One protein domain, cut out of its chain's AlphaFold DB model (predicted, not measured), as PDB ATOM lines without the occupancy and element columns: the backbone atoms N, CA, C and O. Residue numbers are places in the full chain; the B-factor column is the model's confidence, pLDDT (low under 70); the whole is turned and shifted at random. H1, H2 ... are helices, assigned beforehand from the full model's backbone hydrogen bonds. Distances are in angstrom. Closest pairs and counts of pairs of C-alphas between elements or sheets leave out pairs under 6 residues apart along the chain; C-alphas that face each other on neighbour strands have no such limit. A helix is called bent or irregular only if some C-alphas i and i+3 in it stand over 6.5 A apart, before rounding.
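What this domain is: This is residues 150 to 245 of the 245 residues of the protein "Putative glycosyltransferase EpsH" of Muribaculaceae bacterium (UniProt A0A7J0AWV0). A long helical hairpin, H1 and H2, runs along one side of this domain, its turn sticking out at residues 164 to 170, and the second half of H2 packs into a cluster of shorter helices. H5 is the core of that cluster: it crosses H2, H6 folds back on it, H3 packs near its last residues, and the short H4 and H7 pack near its first. The 96 printed residues hold seven named helices, H1 to H7 in chain order, and no named strand; the class is all helix. The whole is compact, with a radius of gyration of the C-alphas of 13.0 A and spans of 38 by 31 by 21 A.

Where its parts are: Find C-alpha 150 at (153.997, 192.949, 199.867); from there H1, residues 150 to 165, runs 22.5 A. H2, residues 168 to 186, begins at (149.747, 199.848, 174.863) and spans 23.8 A; it is irregular, with C-alphas 170 and 173 8.1 A apart, and has a kink of 35 degrees near residue 175. Next come H3, residues 194 to 202, 11.9 A, and H4, residues 206 to 210, 6.6 A. H5, residues 216 to 227, covers 16.5 A, and H6, residues 229 to 238, 14.3 A. H7, residues 240 to 243, 5.1 A, ends at C-alpha 243, (156.610, 220.580, 198.789).

How they stand to each other: Begin at the hub, H5, which touches five helices. Its residues 217 to 221 touch residues 180 to 184 of H2, about perpendicular at 83 degrees; the closest C-alphas, of Phe 184 and Thr 221, are 5.6 A apart. H5 and H6 form a hairpin at a steep tilt of 37 degrees, only just past shallow, with the C-alphas of Gly 224 and Gly 232 closest at 3.8 A. Residues 218 to 222 of H5 touch H4, closest at the C-alphas of Leu 209 and Lys 218, 5.0 A. Residues 216 to 220 touch H7, closest at the C-alphas of Pro 216 and Leu 243, 6.0 A. H1 and H2 form a hairpin, running opposite ways at a shallow tilt of 7 degrees, with the C-alphas of Ile 152 and Ser 186 closest at 6.3 A. H1 is apart from H5. Every O i to N i+4 pair is within hydrogen-bond range in H1, H3, H4, H5 and H6; H2 has 13 of 15, and H7 is too short for such a pair.

The domain as a whole: Look for the C-alphas farthest apart, those of Ser 165 and Arg 245, at 39.6 A. The printed part has no cut and no long link. Its mean pLDDT is 93.1, and no printed residue is under 70.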
ATOM      1  N   SER A 150     154.975 193.865 200.458       92.12
ATOM      2  CA  SER A 150     153.997 192.949 199.867       92.12
ATOM      3  C   SER A 150     152.865 193.665 199.129       92.12
ATOM      4  O   SER A 150     152.355 193.116 198.161       92.12
ATOM      5  N   TYR A 151     152.472 194.868 199.555       92.25
ATOM      6  CA  TYR A 151     151.424 195.645 198.885       92.25
ATOM      7  C   TYR A 151     151.933 196.195 197.557       92.25
ATOM      8  O   TYR A 151     151.256 196.066 196.544       92.25
ATOM      9  N   ILE A 152     153.166 196.705 197.535       93.81
ATOM     10  CA  ILE A 152     153.813 197.145 196.295       93.81
ATOM     11  C   ILE A 152     153.975 195.972 195.324       93.81
ATOM     12  O   ILE A 152     153.696 196.114 194.141       93.81
ATOM     13  N   ASN A 153     154.344 194.787 195.819       93.81
ATOM     14  CA  ASN A 153     154.432 193.586 194.984       93.81
ATOM     15  C   ASN A 153     153.077 193.183 194.380       93.81
ATOM     16  O   ASN A 153     153.038 192.728 193.240       93.81
ATOM     17  N   GLN A 154     151.976 193.353 195.116       95.38
ATOM     18  CA  GLN A 154     150.628 193.117 194.590       95.38
ATOM     19  C   GLN A 154     150.254 194.161 193.532       95.38
ATOM     20  O   GLN A 154     149.785 193.785 192.464       95.38
ATOM     21  N   LEU A 155     150.545 195.444 193.762       95.00
ATOM     22  CA  LEU A 155     150.340 196.491 192.754       95.00
ATOM     23  C   LEU A 155     151.173 196.250 191.488       95.00
ATOM     24  O   LEU A 155     150.656 196.409 190.387       95.00
ATOM     25  N   LEU A 156     152.427 195.804 191.626       95.44
ATOM     26  CA  LEU A 156     153.266 195.397 190.495       95.44
ATOM     27  C   LEU A 156     152.670 194.202 189.748       95.44
ATOM     28  O   LEU A 156     152.689 194.186 188.524       95.44
ATOM     29  N   PHE A 157     152.112 193.219 190.457       96.56
ATOM     30  CA  PHE A 157     151.409 192.108 189.816       96.56
ATOM     31  C   PHE A 157     150.223 192.603 188.975       96.56
ATOM     32  O   PHE A 157     150.069 192.181 187.830       96.56
ATOM     33  N   VAL A 158     149.413 193.521 189.515       96.75
ATOM     34  CA  VAL A 158     148.289 194.123 188.781       96.75
ATOM     35  C   VAL A 158     148.792 194.912 187.574       96.75
ATOM     36  O   VAL A 158     148.279 194.727 186.475       96.75
ATOM     37  N   TYR A 159     149.824 195.737 187.750       95.56
ATOM     38  CA  TYR A 159     150.449 196.508 186.675       95.56
ATOM     39  C   TYR A 159     150.940 195.621 185.526       95.56
ATOM     40  O   TYR A 159     150.597 195.864 184.371       95.56
ATOM     41  N   GLU A 160     151.687 194.563 185.841       95.88
ATOM     42  CA  GLU A 160     152.208 193.618 184.852       95.88
ATOM     43  C   GLU A 160     151.097 192.856 184.134       95.88
ATOM     44  O   GLU A 160     151.204 192.601 182.935       95.88
ATOM     45  N   TRP A 161     150.026 192.496 184.847       96.81
ATOM     46  CA  TRP A 161     148.853 191.890 184.223       96.81
ATOM     47  C   TRP A 161     148.225 192.859 183.216       96.81
ATOM     48  O   TRP A 161     148.083 192.519 182.046       96.81
ATOM     49  N   VAL A 162     147.946 194.097 183.638       94.81
ATOM     50  CA  VAL A 162     147.321 195.125 182.793       94.81
ATOM     51  C   VAL A 162     148.175 195.404 181.557       94.81
ATOM     52  O   VAL A 162     147.674 195.305 180.443       94.81
ATOM     53  N   LYS A 163     149.475 195.655 181.733       94.06
ATOM     54  CA  LYS A 163     150.434 195.917 180.646       94.06
ATOM     55  C   LYS A 163     150.511 194.788 179.611       94.06
ATOM     56  O   LYS A 163     150.782 195.053 178.444       94.06
ATOM     57  N   LYS A 164     150.313 193.531 180.023       94.94
ATOM     58  CA  LYS A 164     150.321 192.365 179.120       94.94
ATOM     59  C   LYS A 164     148.973 192.115 178.450       94.94
ATOM     60  O   LYS A 164     148.937 191.450 177.420       94.94
ATOM     61  N   SER A 165     147.885 192.588 179.048       93.25
ATOM     62  CA  SER A 165     146.519 192.258 178.636       93.25
ATOM     63  C   SER A 165     145.830 193.335 177.799       93.25
ATOM     64  O   SER A 165     144.735 193.075 177.301       93.25
ATOM     65  N   ILE A 166     146.425 194.522 177.639       89.50
ATOM     66  CA  ILE A 166     145.815 195.644 176.905       89.50
ATOM     67  C   ILE A 166     146.724 196.175 175.794       89.50
ATOM     68  O   ILE A 166     147.935 195.967 175.807       89.50
ATOM     69  N   ASP A 167     146.132 196.901 174.845       86.31
ATOM     70  CA  ASP A 167     146.883 197.574 173.787       86.31
ATOM     71  C   ASP A 167     147.592 198.826 174.326       86.31
ATOM     72  O   ASP A 167     146.978 199.835 174.688       86.31
ATOM     73  N   ASN A 168     148.918 198.767 174.352       83.75
ATOM     74  CA  ASN A 168     149.747 199.848 174.863       83.75
ATOM     75  C   ASN A 168     149.617 201.139 174.052       83.75
ATOM     76  O   ASN A 168     149.861 202.196 174.623       83.75
ATOM     77  N   ILE A 169     149.209 201.098 172.781       85.44
ATOM     78  CA  ILE A 169     149.026 202.311 171.968       85.44
ATOM     79  C   ILE A 169     147.952 203.209 172.592       85.44
ATOM     80  O   ILE A 169     148.148 204.417 172.718       85.44
ATOM     81  N   TYR A 170     146.851 202.617 173.058       84.31
ATOM     82  CA  TYR A 170     145.767 203.354 173.710       84.31
ATOM     83  C   TYR A 170     146.107 203.730 175.158       84.31
ATOM     84  O   TYR A 170     145.713 204.794 175.633       84.31
ATOM     85  N   HIS A 171     146.868 202.895 175.868       91.06
ATOM     86  CA  HIS A 171     147.007 202.999 177.330       91.06
ATOM     87  C   HIS A 171     148.387 203.440 177.825       91.06
ATOM     88  O   HIS A 171     148.615 203.478 179.037       91.06
ATOM     89  N   GLN A 172     149.307 203.814 176.928       90.94
ATOM     90  CA  GLN A 172     150.701 204.133 177.267       90.94
ATOM     91  C   GLN A 172     150.820 205.163 178.396       90.94
ATOM     92  O   GLN A 172     151.528 204.941 179.379       90.94
ATOM     93  N   THR A 173     150.101 206.281 178.287       90.75
ATOM     94  CA  THR A 173     150.130 207.357 179.289       90.75
ATOM     95  C   THR A 173     149.661 206.864 180.657       90.75
ATOM     96  O   THR A 173     150.277 207.173 181.679       90.75
ATOM     97  N   SER A 174     148.600 206.059 180.682       92.25
ATOM     98  CA  SER A 174     148.025 205.510 181.909       92.25
ATOM     99  C   SER A 174     148.938 204.466 182.559       92.25
ATOM    100  O   SER A 174     149.046 204.415 183.787       92.25
ATOM    101  N   LEU A 175     149.648 203.672 181.753       94.06
ATOM    102  CA  LEU A 175     150.666 202.730 182.224       94.06
ATOM    103  C   LEU A 175     151.877 203.461 182.812       94.06
ATOM    104  O   LEU A 175     152.327 203.104 183.898       94.06
ATOM    105  N   ILE A 176     152.368 204.518 182.158       94.31
ATOM    106  CA  ILE A 176     153.467 205.348 182.685       94.31
ATOM    107  C   ILE A 176     153.068 205.983 184.020       94.31
ATOM    108  O   ILE A 176     153.844 205.948 184.978       94.31
ATOM    109  N   LYS A 177     151.847 206.528 184.105       93.19
ATOM    110  CA  LYS A 177     151.302 207.068 185.355       93.19
ATOM    111  C   LYS A 177     151.282 205.996 186.448       93.19
ATOM    112  O   LYS A 177     151.842 206.219 187.514       93.19
ATOM    113  N   SER A 178     150.727 204.820 186.156       94.00
ATOM    114  CA  SER A 178     150.648 203.708 187.113       94.00
ATOM    115  C   SER A 178     152.031 203.257 187.596       94.00
ATOM    116  O   SER A 178     152.226 203.059 188.792       94.00
ATOM    117  N   ALA A 179     153.013 203.151 186.697       95.81
ATOM    118  CA  ALA A 179     154.395 202.830 187.056       95.81
ATOM    119  C   ALA A 179     155.009 203.896 187.977       95.81
ATOM    120  O   ALA A 179     155.652 203.563 188.975       95.81
ATOM    121  N   SER A 180     154.773 205.177 187.677       95.69
ATOM    122  CA  SER A 180     155.212 206.303 188.508       95.69
ATOM    123  C   SER A 180     154.563 206.304 189.888       95.69
ATOM    124  O   SER A 180     155.261 206.541 190.877       95.69
ATOM    125  N   ASP A 181     153.267 206.013 189.965       93.75
ATOM    126  CA  ASP A 181     152.532 205.920 191.224       93.75
ATOM    127  C   ASP A 181     153.080 204.752 192.062       93.75
ATOM    128  O   ASP A 181     153.473 204.952 193.206       93.75
ATOM    129  N   ILE A 182     153.252 203.558 191.485       95.06
ATOM    130  CA  ILE A 182     153.830 202.394 192.187       95.06
ATOM    131  C   ILE A 182     155.260 202.674 192.672       95.06
ATOM    132  O   ILE A 182     155.615 202.331 193.806       95.06
ATOM    133  N   ALA A 183     156.088 203.311 191.839       96.56
ATOM    134  CA  ALA A 183     157.439 203.707 192.217       96.56
ATOM    135  C   ALA A 183     157.426 204.675 193.408       96.56
ATOM    136  O   ALA A 183     158.185 204.478 194.360       96.56
ATOM    137  N   PHE A 184     156.535 205.669 193.392       95.50
ATOM    138  CA  PHE A 184     156.360 206.608 194.496       95.50
ATOM    139  C   PHE A 184     155.892 205.907 195.779       95.50
ATOM    140  O   PHE A 184     156.494 206.083 196.843       95.50
ATOM    141  N   GLU A 185     154.870 205.054 195.682       93.44
ATOM    142  CA  GLU A 185     154.331 204.288 196.810       93.44
ATOM    143  C   GLU A 185     155.406 203.395 197.453       93.44
ATOM    144  O   GLU A 185     155.421 203.206 198.673       93.44
ATOM    145  N   SER A 186     156.382 202.907 196.677       95.19
ATOM    146  CA  SER A 186     157.504 202.127 197.212       95.19
ATOM    147  C   SER A 186     158.348 202.897 198.237       95.19
ATOM    148  O   SER A 186     158.881 202.290 199.169       95.19
ATOM    149  N   PHE A 187     158.437 204.232 198.144       95.12
ATOM    150  CA  PHE A 187     159.146 205.055 199.133       95.12
ATOM    151  C   PHE A 187     158.407 205.148 200.464       95.12
ATOM    152  O   PHE A 187     158.982 205.587 201.458       95.12
ATOM    153  N   ARG A 188     157.151 204.711 200.544       91.38
ATOM    154  CA  ARG A 188     156.408 204.649 201.808       91.38
ATOM    155  C   ARG A 188     156.827 203.438 202.647       91.38
ATOM    156  O   ARG A 188     156.703 203.479 203.866       91.38
ATOM    157  N   CYS A 189     157.429 202.418 202.031       90.88
ATOM    158  CA  CYS A 189     157.973 201.243 202.721       90.88
ATOM    159  C   CYS A 189     159.247 201.584 203.516       90.88
ATOM    160  O   CYS A 189     160.055 202.405 203.082       90.88
ATOM    161  N   ASN A 190     159.472 200.933 204.664       86.19
ATOM    162  CA  ASN A 190     160.716 201.098 205.442       86.19
ATOM    163  C   ASN A 190     161.937 200.489 204.737       86.19
ATOM    164  O   ASN A 190     163.025 201.056 204.770       86.19
ATOM    165  N   SER A 191     161.733 199.362 204.065       86.56
ATOM    166  CA  SER A 191     162.714 198.677 203.228       86.56
ATOM    167  C   SER A 191     162.012 198.185 201.972       86.56
ATOM    168  O   SER A 191     160.870 197.737 202.058       86.56
ATOM    169  N   TYR A 192     162.675 198.231 200.825       90.75
ATOM    170  CA  TYR A 192     162.120 197.724 199.576       90.75
ATOM    171  C   TYR A 192     163.230 197.153 198.692       90.75
ATOM    172  O   TYR A 192     164.392 197.545 198.810       90.75
ATOM    173  N   ASP A 193     162.865 196.211 197.829       91.62
ATOM    174  CA  ASP A 193     163.783 195.591 196.882       91.62
ATOM    175  C   ASP A 193     164.186 196.607 195.803       91.62
ATOM    176  O   ASP A 193     163.374 197.039 194.978       91.62
ATOM    177  N   THR A 194     165.461 196.995 195.809       91.56
ATOM    178  CA  THR A 194     165.995 197.990 194.877       91.56
ATOM    179  C   THR A 194     165.980 197.504 193.434       91.56
ATOM    180  O   THR A 194     165.850 198.332 192.538       91.56
ATOM    181  N   SER A 195     166.073 196.193 193.185       93.25
ATOM    182  CA  SER A 195     165.992 195.650 191.825       93.25
ATOM    183  C   SER A 195     164.591 195.844 191.246       93.25
ATOM    184  O   SER A 195     164.442 196.349 190.137       93.25
ATOM    185  N   ARG A 196     163.550 195.568 192.044       93.25
ATOM    186  CA  ARG A 196     162.151 195.809 191.659       93.25
ATOM    187  C   ARG A 196     161.875 197.281 191.424       93.25
ATOM    188  O   ARG A 196     161.197 197.618 190.460       93.25
ATOM    189  N   PHE A 197     162.405 198.148 192.288       95.69
ATOM    190  CA  PHE A 197     162.313 199.588 192.082       95.69
ATOM    191  C   PHE A 197     162.969 200.004 190.762       95.69
ATOM    192  O   PHE A 197     162.325 200.668 189.956       95.69
ATOM    193  N   ASN A 198     164.211 199.578 190.518       95.06
ATOM    194  CA  ASN A 198     164.952 199.921 189.305       95.06
ATOM    195  C   ASN A 198     164.218 199.464 188.039       95.06
ATOM    196  O   ASN A 198     164.134 200.232 187.084       95.06
ATOM    197  N   ASN A 199     163.635 198.261 188.057       95.25
ATOM    198  CA  ASN A 199     162.858 197.739 186.937       95.25
ATOM    199  C   ASN A 199     161.651 198.631 186.625       95.25
ATOM    200  O   ASN A 199     161.507 199.061 185.485       95.25
ATOM    201  N   ILE A 200     160.827 198.978 187.624       95.19
ATOM    202  CA  ILE A 200     159.632 199.794 187.364       95.19
ATOM    203  C   ILE A 200     159.989 201.227 186.952       95.19
ATOM    204  O   ILE A 200     159.362 201.777 186.049       95.19
ATOM    205  N   VAL A 201     161.025 201.842 187.544       96.19
ATOM    206  CA  VAL A 201     161.403 203.210 187.152       96.19
ATOM    207  C   VAL A 201     162.100 203.279 185.805       96.19
ATOM    208  O   VAL A 201     162.057 204.340 185.180       96.19
ATOM    209  N   ALA A 202     162.729 202.199 185.329       95.06
ATOM    210  CA  ALA A 202     163.341 202.150 184.001       95.06
ATOM    211  C   ALA A 202     162.313 202.441 182.897       95.06
ATOM    212  O   ALA A 202     162.634 203.151 181.946       95.06
ATOM    213  N   GLU A 203     161.072 201.995 183.087       91.19
ATOM    214  CA  GLU A 203     159.972 202.155 182.132       91.19
ATOM    215  C   GLU A 203     159.376 203.565 182.093       91.19
ATOM    216  O   GLU A 203     158.651 203.907 181.163       91.19
ATOM    217  N   ILE A 204     159.679 204.399 183.091       96.19
ATOM    218  CA  ILE A 204     159.145 205.754 183.190       96.19
ATOM    219  C   ILE A 204     160.061 206.708 182.412       96.19
ATOM    220  O   ILE A 204     161.222 206.896 182.812       96.19
ATOM    221  N   PRO A 205     159.572 207.369 181.346       95.94
ATOM    222  CA  PRO A 205     160.346 208.381 180.644       95.94
ATOM    223  C   PRO A 205     160.688 209.544 181.577       95.94
ATOM    224  O   PRO A 205     159.829 210.041 182.305       95.94
ATOM    225  N   ILE A 206     161.932 210.029 181.530       95.12
ATOM    226  CA  ILE A 206     162.336 211.205 182.318       95.12
ATOM    227  C   ILE A 206     161.448 212.407 181.946       95.12
ATOM    228  O   ILE A 206     161.012 213.130 182.838       95.12
ATOM    229  N   THR A 207     161.079 212.533 180.664       94.44
ATOM    230  CA  THR A 207     160.130 213.532 180.131       94.44
ATOM    231  C   THR A 207     158.814 213.589 180.890       94.44
ATOM    232  O   THR A 207     158.325 214.678 181.171       94.44
ATOM    233  N   TYR A 208     158.263 212.442 181.286       94.50
ATOM    234  CA  TYR A 208     157.036 212.380 182.076       94.50
ATOM    235  C   TYR A 208     157.231 212.917 183.504       94.50
ATOM    236  O   TYR A 208     156.351 213.580 184.054       94.50
ATOM    237  N   LEU A 209     158.390 212.651 184.110       93.62
ATOM    238  CA  LEU A 209     158.675 213.019 185.499       93.62
ATOM    239  C   LEU A 209     158.953 214.516 185.689       93.62
ATOM    240  O   LEU A 209     158.756 215.030 186.788       93.62
ATOM    241  N   TYR A 210     159.360 215.235 184.639       89.12
ATOM    242  CA  TYR A 210     159.471 216.701 184.673       89.12
ATOM    243  C   TYR A 210     158.363 217.431 183.896       89.12
ATOM    244  O   TYR A 210     158.378 218.664 183.846       89.12
ATOM    245  N   SER A 211     157.401 216.705 183.308       88.19
ATOM    246  CA  SER A 211     156.301 217.310 182.550       88.19
ATOM    247  C   SER A 211     155.344 218.106 183.434       88.19
ATOM    248  O   SER A 211     155.200 217.858 184.635       88.19
ATOM    249  N   THR A 212     154.643 219.053 182.815       76.12
ATOM    250  CA  THR A 212     153.517 219.760 183.425       76.12
ATOM    251  C   THR A 212     152.251 218.879 183.437       76.12
ATOM    252  O   THR A 212     152.031 218.113 182.498       76.12
ATOM    253  N   PRO A 213     151.410 218.951 184.490       81.19
ATOM    254  CA  PRO A 213     151.655 219.653 185.746       81.19
ATOM    255  C   PRO A 213     152.760 218.963 186.558       81.19
ATOM    256  O   PRO A 213     152.856 217.729 186.606       81.19
ATOM    257  N   ARG A 214     153.600 219.787 187.197       83.56
ATOM    258  CA  ARG A 214     154.594 219.302 188.156       83.56
ATOM    259  C   ARG A 214     153.858 218.819 189.400       83.56
ATOM    260  O   ARG A 214     152.929 219.480 189.853       83.56
ATOM    261  N   SER A 215     154.290 217.696 189.959       90.50
ATOM    262  CA  SER A 215     153.793 217.214 191.246       90.50
ATOM    263  C   SER A 215     154.955 216.809 192.154       90.50
ATOM    264  O   SER A 215     155.985 216.337 191.650       90.50
ATOM    265  N   PRO A 216     154.817 216.963 193.484       93.31
ATOM    266  CA  PRO A 216     155.822 216.492 194.435       93.31
ATOM    267  C   PRO A 216     156.162 215.007 194.247       93.31
ATOM    268  O   PRO A 216     157.325 214.621 194.338       93.31
ATOM    269  N   GLN A 217     155.165 214.183 193.908       94.12
ATOM    270  CA  GLN A 217     155.333 212.754 193.650       94.12
ATOM    271  C   GLN A 217     156.269 212.500 192.465       94.12
ATOM    272  O   GLN A 217     157.240 211.759 192.606       94.12
ATOM    273  N   LYS A 218     156.036 213.163 191.322       95.06
ATOM    274  CA  LYS A 218     156.889 213.026 190.131       95.06
ATOM    275  C   LYS A 218     158.331 213.452 190.408       95.06
ATOM    276  O   LYS A 218     159.256 212.759 189.993       95.06
ATOM    277  N   LEU A 219     158.531 214.549 191.143       95.50
ATOM    278  CA  LEU A 219     159.869 215.024 191.506       95.50
ATOM    279  C   LEU A 219     160.613 214.017 192.394       95.50
ATOM    280  O   LEU A 219     161.788 213.736 192.171       95.50
ATOM    281  N   ILE A 220     159.935 213.436 193.381       96.94
ATOM    282  CA  ILE A 220     160.542 212.439 194.272       96.94
ATOM    283  C   ILE A 220     160.855 211.145 193.515       96.94
ATOM    284  O   ILE A 220     161.939 210.582 193.682       96.94
ATOM    285  N   THR A 221     159.967 210.718 192.615       97.25
ATOM    286  CA  THR A 221     160.228 209.595 191.704       97.25
ATOM    287  C   THR A 221     161.398 209.888 190.763       97.25
ATOM    288  O   THR A 221     162.214 208.996 190.534       97.25
ATOM    289  N   LEU A 222     161.564 211.127 190.283       97.12
ATOM    290  CA  LEU A 222     162.724 211.546 189.488       97.12
ATOM    291  C   LEU A 222     164.033 211.420 190.271       97.12
ATOM    292  O   LEU A 222     164.990 210.841 189.760       97.12
ATOM    293  N   ILE A 223     164.067 211.901 191.517       97.19
ATOM    294  CA  ILE A 223     165.233 211.747 192.402       97.19
ATOM    295  C   ILE A 223     165.555 210.260 192.583       97.19
ATOM    296  O   ILE A 223     166.708 209.855 192.441       97.19
ATOM    297  N   GLY A 224     164.539 209.434 192.838       97.31
ATOM    298  CA  GLY A 224     164.714 207.989 192.946       97.31
ATOM    299  C   GLY A 224     165.225 207.340 191.657       97.31
ATOM    300  O   GLY A 224     166.088 206.472 191.721       97.31
ATOM    301  N   LYS A 225     164.750 207.771 190.484       97.31
ATOM    302  CA  LYS A 225     165.207 207.256 189.185       97.31
ATOM    303  C   LYS A 225     166.669 207.613 188.904       97.31
ATOM    304  O   LYS A 225     167.396 206.773 188.390       97.31
ATOM    305  N   LEU A 226     167.094 208.833 189.232       96.88
ATOM    306  CA  LEU A 226     168.455 209.312 188.957       96.88
ATOM    307  C   LEU A 226     169.488 208.800 189.969       96.88
ATOM    308  O   LEU A 226     170.618 208.505 189.592       96.88
ATOM    309  N   PHE A 227     169.107 208.691 191.243       96.88
ATOM    310  CA  PHE A 227     170.041 208.439 192.350       96.88
ATOM    311  C   PHE A 227     169.719 207.165 193.153       96.88
ATOM    312  O   PHE A 227     170.341 206.888 194.181       96.88
ATOM    313  N   GLY A 228     168.750 206.371 192.694       96.50
ATOM    314  CA  GLY A 228     168.335 205.110 193.301       96.50
ATOM    315  C   GLY A 228     167.299 205.250 194.423       96.50
ATOM    316  O   GLY A 228     167.036 206.328 194.965       96.50
ATOM    317  N   TRP A 229     166.719 204.110 194.819       97.00
ATOM    318  CA  TRP A 229     165.594 204.064 195.763       97.00
ATOM    319  C   TRP A 229     165.878 204.754 197.106       97.00
ATOM    320  O   TRP A 229     165.021 205.459 197.630       97.00
ATOM    321  N   LYS A 230     167.091 204.595 197.660       96.44
ATOM    322  CA  LYS A 230     167.471 205.204 198.949       96.44
ATOM    323  C   LYS A 230     167.432 206.735 198.901       96.44
ATOM    324  O   LYS A 230     166.952 207.352 199.849       96.44
ATOM    325  N   ALA A 231     167.888 207.342 197.804       96.94
ATOM    326  CA  ALA A 231     167.819 208.790 197.614       96.94
ATOM    327  C   ALA A 231     166.362 209.261 197.488       96.94
ATOM    328  O   ALA A 231     165.958 210.206 198.165       96.94
ATOM    329  N   GLY A 232     165.545 208.539 196.712       97.19
ATOM    330  CA  GLY A 232     164.103 208.787 196.625       97.19
ATOM    331  C   GLY A 232     163.392 208.660 197.979       97.19
ATOM    332  O   GLY A 232     162.582 209.513 198.327       97.19
ATOM    333  N   LYS A 233     163.756 207.674 198.812       96.06
ATOM    334  CA  LYS A 233     163.229 207.496 200.178       96.06
ATOM    335  C   LYS A 233     163.591 208.660 201.104       96.06
ATOM    336  O   LYS A 233     162.751 209.094 201.894       96.06
ATOM    337  N   LEU A 234     164.821 209.171 201.023       96.62
ATOM    338  CA  LEU A 234     165.241 210.358 201.777       96.62
ATOM    339  C   LEU A 234     164.464 211.600 201.322       96.62
ATOM    340  O   LEU A 234     163.948 212.331 202.167       96.62
ATOM    341  N   ALA A 235     164.308 211.797 200.011       96.81
ATOM    342  CA  ALA A 235     163.497 212.880 199.460       96.81
ATOM    343  C   ALA A 235     162.023 212.757 199.880       96.81
ATOM    344  O   ALA A 235     161.436 213.726 200.349       96.81
ATOM    345  N   TYR A 236     161.439 211.561 199.826       95.44
ATOM    346  CA  TYR A 236     160.100 211.299 200.353       95.44
ATOM    347  C   TYR A 236     159.970 211.725 201.823       95.44
ATOM    348  O   TYR A 236     159.006 212.388 202.191       95.44
ATOM    349  N   LYS A 237     160.952 211.389 202.670       94.69
ATOM    350  CA  LYS A 237     160.901 211.688 204.108       94.69
ATOM    351  C   LYS A 237     161.063 213.179 204.426       94.69
ATOM    352  O   LYS A 237     160.385 213.671 205.323       94.69
ATOM    353  N   TYR A 238     161.974 213.873 203.744       95.88
ATOM    354  CA  TYR A 238     162.384 215.230 204.133       95.88
ATOM    355  C   TYR A 238     161.928 216.324 203.165       95.88
ATOM    356  O   TYR A 238     161.652 217.434 203.605       95.88
ATOM    357  N   LEU A 239     161.821 216.028 201.868       94.56
ATOM    358  CA  LEU A 239     161.433 217.001 200.846       94.56
ATOM    359  C   LEU A 239     159.912 217.039 200.637       94.56
ATOM    360  O   LEU A 239     159.357 218.126 200.507       94.56
ATOM    361  N   LEU A 240     159.217 215.892 200.655       92.81
ATOM    362  CA  LEU A 240     157.760 215.854 200.443       92.81
ATOM    363  C   LEU A 240     156.979 216.797 201.378       92.81
ATOM    364  O   LEU A 240     156.137 217.533 200.869       92.81
ATOM    365  N   PRO A 241     157.247 216.850 202.702       92.00
ATOM    366  CA  PRO A 241     156.503 217.737 203.600       92.00
ATOM    367  C   PRO A 241     156.728 219.226 203.321       92.00
ATOM    368  O   PRO A 241     155.895 220.042 203.698       92.00
ATOM    369  N   ILE A 242     157.853 219.584 202.692       93.19
ATOM    370  CA  ILE A 242     158.165 220.961 202.289       93.19
ATOM    371  C   ILE A 242     157.382 221.315 201.023       93.19
ATOM    372  O   ILE A 242     156.843 222.407 200.930       93.19
ATOM    373  N   LEU A 243     157.293 220.381 200.071       88.81
ATOM    374  CA  LEU A 243     156.610 220.580 198.789       88.81
ATOM    375  C   LEU A 243     155.077 220.603 198.886       88.81
ATOM    376  O   LEU A 243     154.424 220.994 197.924       88.81
ATOM    377  N   LEU A 244     154.508 220.109 199.988       86.44
ATOM    378  CA  LEU A 244     153.063 220.098 200.242       86.44
ATOM    379  C   LEU A 244     152.573 221.327 201.032       86.44
ATOM    380  O   LEU A 244     151.390 221.386 201.361       86.44
ATOM    381  N   ARG A 245     153.471 222.261 201.367       79.81
ATOM    382  CA  ARG A 245     153.143 223.570 201.950       79.81
ATOM    383  C   ARG A 245     153.013 224.611 200.851       79.81
ATOM    384  O   ARG A 245     152.146 225.490 201.019       79.81
TER     385      ARG A 245